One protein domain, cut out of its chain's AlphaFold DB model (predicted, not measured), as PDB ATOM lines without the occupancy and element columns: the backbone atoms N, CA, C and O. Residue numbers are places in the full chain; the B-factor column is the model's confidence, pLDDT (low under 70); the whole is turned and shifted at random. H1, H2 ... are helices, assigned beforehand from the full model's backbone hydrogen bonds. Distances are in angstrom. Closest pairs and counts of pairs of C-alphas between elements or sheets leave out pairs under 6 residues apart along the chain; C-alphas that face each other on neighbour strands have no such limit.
ATOM      1  N   GLN A   2      94.027 117.840 133.210       60.75
ATOM      2  CA  GLN A   2      93.046 118.495 132.318       60.75
ATOM      3  C   GLN A   2      91.575 118.147 132.643       60.75
ATOM      4  O   GLN A   2      90.767 119.053 132.820       60.75
ATOM      5  N   ALA A   3      91.251 116.862 132.850       65.06
ATOM      6  CA  ALA A   3      89.896 116.430 133.225       65.06
ATOM      7  C   ALA A   3      89.417 116.999 134.580       65.06
ATOM      8  O   ALA A   3      88.240 117.306 134.755       65.06
ATOM      9  N   ALA A   4      90.338 117.179 135.533       67.69
ATOM     10  CA  ALA A   4      90.028 117.752 136.842       67.69
ATOM     11  C   ALA A   4      89.764 119.265 136.753       67.69
ATOM     12  O   ALA A   4      88.867 119.766 137.422       67.69
ATOM     13  N   ALA A   5      90.482 119.984 135.885       72.44
ATOM     14  CA  ALA A   5      90.249 121.408 135.642       72.44
ATOM     15  C   ALA A   5      88.904 121.666 134.937       72.44
ATOM     16  O   ALA A   5      88.196 122.607 135.288       72.44
ATOM     17  N   SER A   6      88.484 120.795 134.011       73.94
ATOM     18  CA  SER A   6      87.164 120.901 133.365       73.94
ATOM     19  C   SER A   6      85.979 120.698 134.322       73.94
ATOM     20  O   SER A   6      84.877 121.161 134.026       73.94
ATOM     21  N   LEU A   7      86.186 120.082 135.496       77.25
ATOM     22  CA  LEU A   7      85.141 119.965 136.523       77.25
ATOM     23  C   LEU A   7      84.748 121.321 137.124       77.25
ATOM     24  O   LEU A   7      83.648 121.433 137.654       77.25
ATOM     25  N   VAL A   8      85.578 122.363 136.999       83.62
ATOM     26  CA  VAL A   8      85.248 123.715 137.484       83.62
ATOM     27  C   VAL A   8      83.985 124.256 136.809       83.62
ATOM     28  O   VAL A   8      83.120 124.798 137.491       83.62
ATOM     29  N   LEU A   9      83.819 124.043 135.497       77.38
ATOM     30  CA  LEU A   9      82.603 124.442 134.775       77.38
ATOM     31  C   LEU A   9      81.374 123.668 135.262       77.38
ATOM     32  O   LEU A   9      80.304 124.249 135.432       77.38
ATOM     33  N   VAL A  10      81.533 122.373 135.546       78.31
ATOM     34  CA  VAL A  10      80.460 121.539 136.108       78.31
ATOM     35  C   VAL A  10      80.067 122.041 137.499       78.31
ATOM     36  O   VAL A  10      78.881 122.187 137.780       78.31
ATOM     37  N   LEU A  11      81.040 122.373 138.350       79.00
ATOM     38  CA  LEU A  11      80.804 122.936 139.682       79.00
ATOM     39  C   LEU A  11      80.087 124.292 139.619       79.00
ATOM     40  O   LEU A  11      79.189 124.540 140.422       79.00
ATOM     41  N   LEU A  12      80.421 125.134 138.638       82.69
ATOM     42  CA  LEU A  12      79.746 126.411 138.391       82.69
ATOM     43  C   LEU A  12      78.267 126.205 138.030       82.69
ATOM     44  O   LEU A  12      77.394 126.828 138.634       82.69
ATOM     45  N   VAL A  13      77.971 125.279 137.112       78.06
ATOM     46  CA  VAL A  13      76.587 124.930 136.737       78.06
ATOM     47  C   VAL A  13      75.824 124.332 137.920       78.06
ATOM     48  O   VAL A  13      74.659 124.665 138.122       78.06
ATOM     49  N   LEU A  14      76.466 123.497 138.742       78.25
ATOM     50  CA  LEU A  14      75.860 122.967 139.968       78.25
ATOM     51  C   LEU A  14      75.548 124.082 140.977       78.25
ATOM     52  O   LEU A  14      74.489 124.056 141.603       78.25
ATOM     53  N   GLY A  15      76.423 125.085 141.100       77.62
ATOM     54  CA  GLY A  15      76.199 126.270 141.932       77.62
ATOM     55  C   GLY A  15      75.007 127.104 141.459       77.62
ATOM     56  O   GLY A  15      74.128 127.427 142.257       77.62
ATOM     57  N   VAL A  16      74.922 127.383 140.153       79.94
ATOM     58  CA  VAL A  16      73.783 128.104 139.555       79.94
ATOM     59  C   VAL A  16      72.492 127.294 139.666       79.94
ATOM     60  O   VAL A  16      71.461 127.848 140.034       79.94
ATOM     61  N   SER A  17      72.538 125.979 139.424       77.88
ATOM     62  CA  SER A  17      71.389 125.080 139.588       77.88
ATOM     63  C   SER A  17      70.866 125.084 141.022       77.88
ATOM     64  O   SER A  17      69.651 125.108 141.209       77.88
ATOM     65  N   ARG A  18      71.754 125.096 142.026       76.81
ATOM     66  CA  ARG A  18      71.356 125.225 143.437       76.81
ATOM     67  C   ARG A  18      70.730 126.568 143.738       76.81
ATOM     68  O   ARG A  18      69.711 126.629 144.421       76.81
ATOM     69  N   TRP A  19      71.328 127.634 143.220       81.38
ATOM     70  CA  TRP A  19      70.845 128.985 143.454       81.38
ATOM     71  C   TRP A  19      69.469 129.226 142.821       81.38
ATOM     72  O   TRP A  19      68.598 129.819 143.450       81.38
ATOM     73  N   GLN A  20      69.249 128.692 141.617       80.50
ATOM     74  CA  GLN A  20      67.992 128.812 140.873       80.50
ATOM     75  C   GLN A  20      67.007 127.654 141.109       80.50
ATOM     76  O   GLN A  20      65.937 127.643 140.507       80.50
ATOM     77  N   LYS A  21      67.335 126.686 141.977       76.31
ATOM     78  CA  LYS A  21      66.514 125.493 142.271       76.31
ATOM     79  C   LYS A  21      66.081 124.726 141.013       76.31
ATOM     80  O   LYS A  21      64.955 124.257 140.920       76.31
ATOM     81  N   LEU A  22      66.989 124.576 140.047       73.75
ATOM     82  CA  LEU A  22      66.702 123.892 138.777       73.75
ATOM     83  C   LEU A  22      66.635 122.358 138.919       73.75
ATOM     84  O   LEU A  22      66.318 121.672 137.954       73.75
ATOM     85  N   GLU A  23      66.978 121.809 140.092       77.56
ATOM     86  CA  GLU A  23      66.992 120.365 140.405       77.56
ATOM     87  C   GLU A  23      67.847 119.499 139.447       77.56
ATOM     88  O   GLU A  23      67.772 118.269 139.447       77.56
ATOM     89  N   LEU A  24      68.740 120.120 138.667       78.06
ATOM     90  CA  LEU A  24      69.561 119.444 137.655       78.06
ATOM     91  C   LEU A  24      70.762 118.695 138.244       78.06
ATOM     92  O   LEU A  24      71.386 117.893 137.552       78.06
ATOM     93  N   GLU A  25      71.090 118.926 139.514       79.38
ATOM     94  CA  GLU A  25      72.327 118.455 140.149       79.38
ATOM     95  C   GLU A  25      72.537 116.946 140.012       79.38
ATOM     96  O   GLU A  25      73.583 116.499 139.540       79.38
ATOM     97  N   LYS A  26      71.523 116.154 140.383       81.62
ATOM     98  CA  LYS A  26      71.589 114.686 140.319       81.62
ATOM     99  C   LYS A  26      71.739 114.200 138.878       81.62
ATOM    100  O   LYS A  26      72.504 113.273 138.627       81.62
ATOM    101  N   SER A  27      71.044 114.843 137.939       79.94
ATOM    102  CA  SER A  27      71.088 114.500 136.515       79.94
ATOM    103  C   SER A  27      72.464 114.786 135.905       79.94
ATOM    104  O   SER A  27      73.018 113.939 135.203       79.94
ATOM    105  N   ILE A  28      73.054 115.943 136.229       82.38
ATOM    106  CA  ILE A  28      74.388 116.340 135.762       82.38
ATOM    107  C   ILE A  28      75.447 115.389 136.321       82.38
ATOM    108  O   ILE A  28      76.215 114.820 135.547       82.38
ATOM    109  N   ILE A  29      75.461 115.161 137.640       84.62
ATOM    110  CA  ILE A  29      76.451 114.282 138.286       84.62
ATOM    111  C   ILE A  29      76.356 112.863 137.720       84.62
ATOM    112  O   ILE A  29      77.369 112.290 137.320       84.62
ATOM    113  N   TRP A  30      75.143 112.311 137.621       86.88
ATOM    114  CA  TRP A  30      74.936 110.979 137.054       86.88
ATOM    115  C   TRP A  30      75.407 110.890 135.599       86.88
ATOM    116  O   TRP A  30      76.053 109.913 135.219       86.88
ATOM    117  N   SER A  31      75.139 111.919 134.791       82.31
ATOM    118  CA  SER A  31      75.568 111.968 133.391       82.31
ATOM    119  C   SER A  31      77.090 112.005 133.258       82.31
ATOM    120  O   SER A  31      77.637 111.262 132.445       82.31
ATOM    121  N   VAL A  32      77.779 112.805 134.080       84.38
ATOM    122  CA  VAL A  32      79.249 112.903 134.076       84.38
ATOM    123  C   VAL A  32      79.890 111.587 134.510       84.38
ATOM    124  O   VAL A  32      80.772 111.083 133.815       84.38
ATOM    125  N   VAL A  33      79.437 111.000 135.622       89.00
ATOM    126  CA  VAL A  33      79.971 109.722 136.125       89.00
ATOM    127  C   VAL A  33      79.764 108.621 135.092       89.00
ATOM    128  O   VAL A  33      80.713 107.932 134.722       89.00
ATOM    129  N   ARG A  34      78.543 108.499 134.561       89.50
ATOM    130  CA  ARG A  34      78.218 107.508 133.535       89.50
ATOM    131  C   ARG A  34      79.072 107.691 132.282       89.50
ATOM    132  O   ARG A  34      79.634 106.710 131.809       89.50
ATOM    133  N   ALA A  35      79.189 108.913 131.762       86.75
ATOM    134  CA  ALA A  35      79.994 109.188 130.574       86.75
ATOM    135  C   ALA A  35      81.476 108.866 130.807       86.75
ATOM    136  O   ALA A  35      82.110 108.266 129.947       86.75
ATOM    137  N   THR A  36      82.006 109.193 131.988       87.06
ATOM    138  CA  THR A  36      83.399 108.897 132.356       87.06
ATOM    139  C   THR A  36      83.654 107.393 132.365       87.06
ATOM    140  O   THR A  36      84.579 106.922 131.707       87.06
ATOM    141  N   VAL A  37      82.802 106.623 133.049       91.62
ATOM    142  CA  VAL A  37      82.918 105.156 133.097       91.62
ATOM    143  C   VAL A  37      82.782 104.551 131.699       91.62
ATOM    144  O   VAL A  37      83.570 103.684 131.330       91.62
ATOM    145  N   GLN A  38      81.825 105.029 130.898       89.44
ATOM    146  CA  GLN A  38      81.614 104.549 129.532       89.44
ATOM    147  C   GLN A  38      82.818 104.830 128.627       89.44
ATOM    148  O   GLN A  38      83.247 103.931 127.914       89.44
ATOM    149  N   LEU A  39      83.383 106.038 128.663       87.25
ATOM    150  CA  LEU A  39      84.530 106.399 127.828       87.25
ATOM    151  C   LEU A  39      85.791 105.619 128.206       87.25
ATOM    152  O   LEU A  39      86.497 105.157 127.315       87.25
ATOM    153  N   ILE A  40      86.046 105.420 129.505       89.50
ATOM    154  CA  ILE A  40      87.172 104.594 129.967       89.50
ATOM    155  C   ILE A  40      86.993 103.147 129.494       89.50
ATOM    156  O   ILE A  40      87.919 102.568 128.933       89.50
ATOM    157  N   ALA A  41      85.797 102.578 129.668       88.62
ATOM    158  CA  ALA A  41      85.510 101.212 129.238       88.62
ATOM    159  C   ALA A  41      85.661 101.035 127.719       88.62
ATOM    160  O   ALA A  41      86.266 100.064 127.280       88.62
ATOM    161  N   VAL A  42      85.157 101.982 126.919       87.19
ATOM    162  CA  VAL A  42      85.297 101.957 125.454       87.19
ATOM    163  C   VAL A  42      86.761 102.087 125.038       87.19
ATOM    164  O   VAL A  42      87.199 101.344 124.167       87.19
ATOM    165  N   GLY A  43      87.533 102.972 125.678       85.56
ATOM    166  CA  GLY A  43      88.964 103.119 125.403       85.56
ATOM    167  C   GLY A  43      89.743 101.821 125.637       85.56
ATOM    168  O   GLY A  43      90.489 101.396 124.762       85.56
ATOM    169  N   LEU A  44      89.506 101.152 126.771       86.44
ATOM    170  CA  LEU A  44      90.116  99.852 127.090       86.44
ATOM    171  C   LEU A  44      89.660  98.733 126.143       86.44
ATOM    172  O   LEU A  44      90.422  97.831 125.807       86.44
ATOM    173  N   LEU A  45      88.402  98.770 125.715       85.06
ATOM    174  CA  LEU A  45      87.859  97.795 124.778       85.06
ATOM    175  C   LEU A  45      88.477  97.966 123.382       85.06
ATOM    176  O   LEU A  45      88.813  96.976 122.742       85.06
ATOM    177  N   PHE A  46      88.696  99.203 122.932       84.50
ATOM    178  CA  PHE A  46      89.337  99.489 121.647       84.50
ATOM    179  C   PHE A  46      90.804  99.070 121.593       84.50
ATOM    180  O   PHE A  46      91.214  98.551 120.559       84.50
ATOM    181  N   THR A  47      91.574  99.206 122.678       81.62
ATOM    182  CA  THR A  47      92.963  98.710 122.693       81.62
ATOM    183  C   THR A  47      93.015  97.199 122.473       81.62
ATOM    184  O   THR A  47      93.778  96.724 121.644       81.62
ATOM    185  N   VAL A  48      92.133  96.437 123.129       81.12
ATOM    186  CA  VAL A  48      92.095  94.970 122.990       81.12
ATOM    187  C   VAL A  48      91.559  94.534 121.622       81.12
ATOM    188  O   VAL A  48      92.034  93.559 121.044       81.12
ATOM    189  N   ILE A  49      90.553  95.237 121.098       80.38
ATOM    190  CA  ILE A  49      89.895  94.868 119.841       80.38
ATOM    191  C   ILE A  49      90.770  95.161 118.623       80.38
ATOM    192  O   ILE A  49      90.828  94.336 117.711       80.38
ATOM    193  N   PHE A  50      91.423  96.324 118.582       79.81
ATOM    194  CA  PHE A  50      92.172  96.741 117.397       79.81
ATOM    195  C   PHE A  50      93.555  96.091 117.285       79.81
ATOM    196  O   PHE A  50      94.104  96.054 116.190       79.81
ATOM    197  N   GLU A  51      94.077  95.505 118.365       79.69
ATOM    198  CA  GLU A  51      95.301  94.687 118.344       79.69
ATOM    199  C   GLU A  51      95.049  93.227 117.906       79.69
ATOM    200  O   GLU A  51      95.989  92.462 117.705       79.69
ATOM    201  N   SER A  52      93.786  92.814 117.743       80.50
ATOM    202  CA  SER A  52      93.420  91.451 117.342       80.50
ATOM    203  C   SER A  52      93.508  91.238 115.826       80.50
ATOM    204  O   SER A  52      93.069  92.082 115.048       80.50
TER     205      SER A  52
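AT A GLANCE: This is residues 2 to 52 of the 250 residues of the protein "ABC transporter permease" of Acidimicrobiales bacterium (UniProt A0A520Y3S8). The long helix H2 and the shorter H1 make a narrow helical V: they meet near the tight link that joins them and spread from there, and residues 37 to 52 stick out past the V. The printed part has 51 residues with two named helices, H1 then H2, and no named strand; the class is all helix. The whole is an extended rod, with a radius of gyration of the C-alphas of 15.2 A and spans of 51 by 21 by 8 A.

IN THESE COORDINATES: H2, residues 25 to 50, is 37.2 A long, from C-alpha 25 at (72.327, 118.455, 140.149) to C-alpha 50 at (92.172, 96.741, 117.397). H1, residues 2 to 19, is 27.0 A long and begins at C-alpha 2 at (93.046, 118.495, 132.318).

HOW THE PARTS SIT: H1 and H2 form a helical hairpin, opposite ways at a shallow tilt of 23 degrees. They touch through residues 14 to 18 and 25 to 28 alone; the closest C-alphas, of Leu 14 and Glu 25, are 5.7 A apart. In H2 every O i to N i+4 pair is within hydrogen-bond range, in H1 10 of 14.

THE WHOLE: The C-alphas farthest apart, of Trp 19 and Ser 52, are 51.0 A apart. The printed part has no cut. Mean pLDDT of the printed part is 80.9; residues 2 to 4 are under 70.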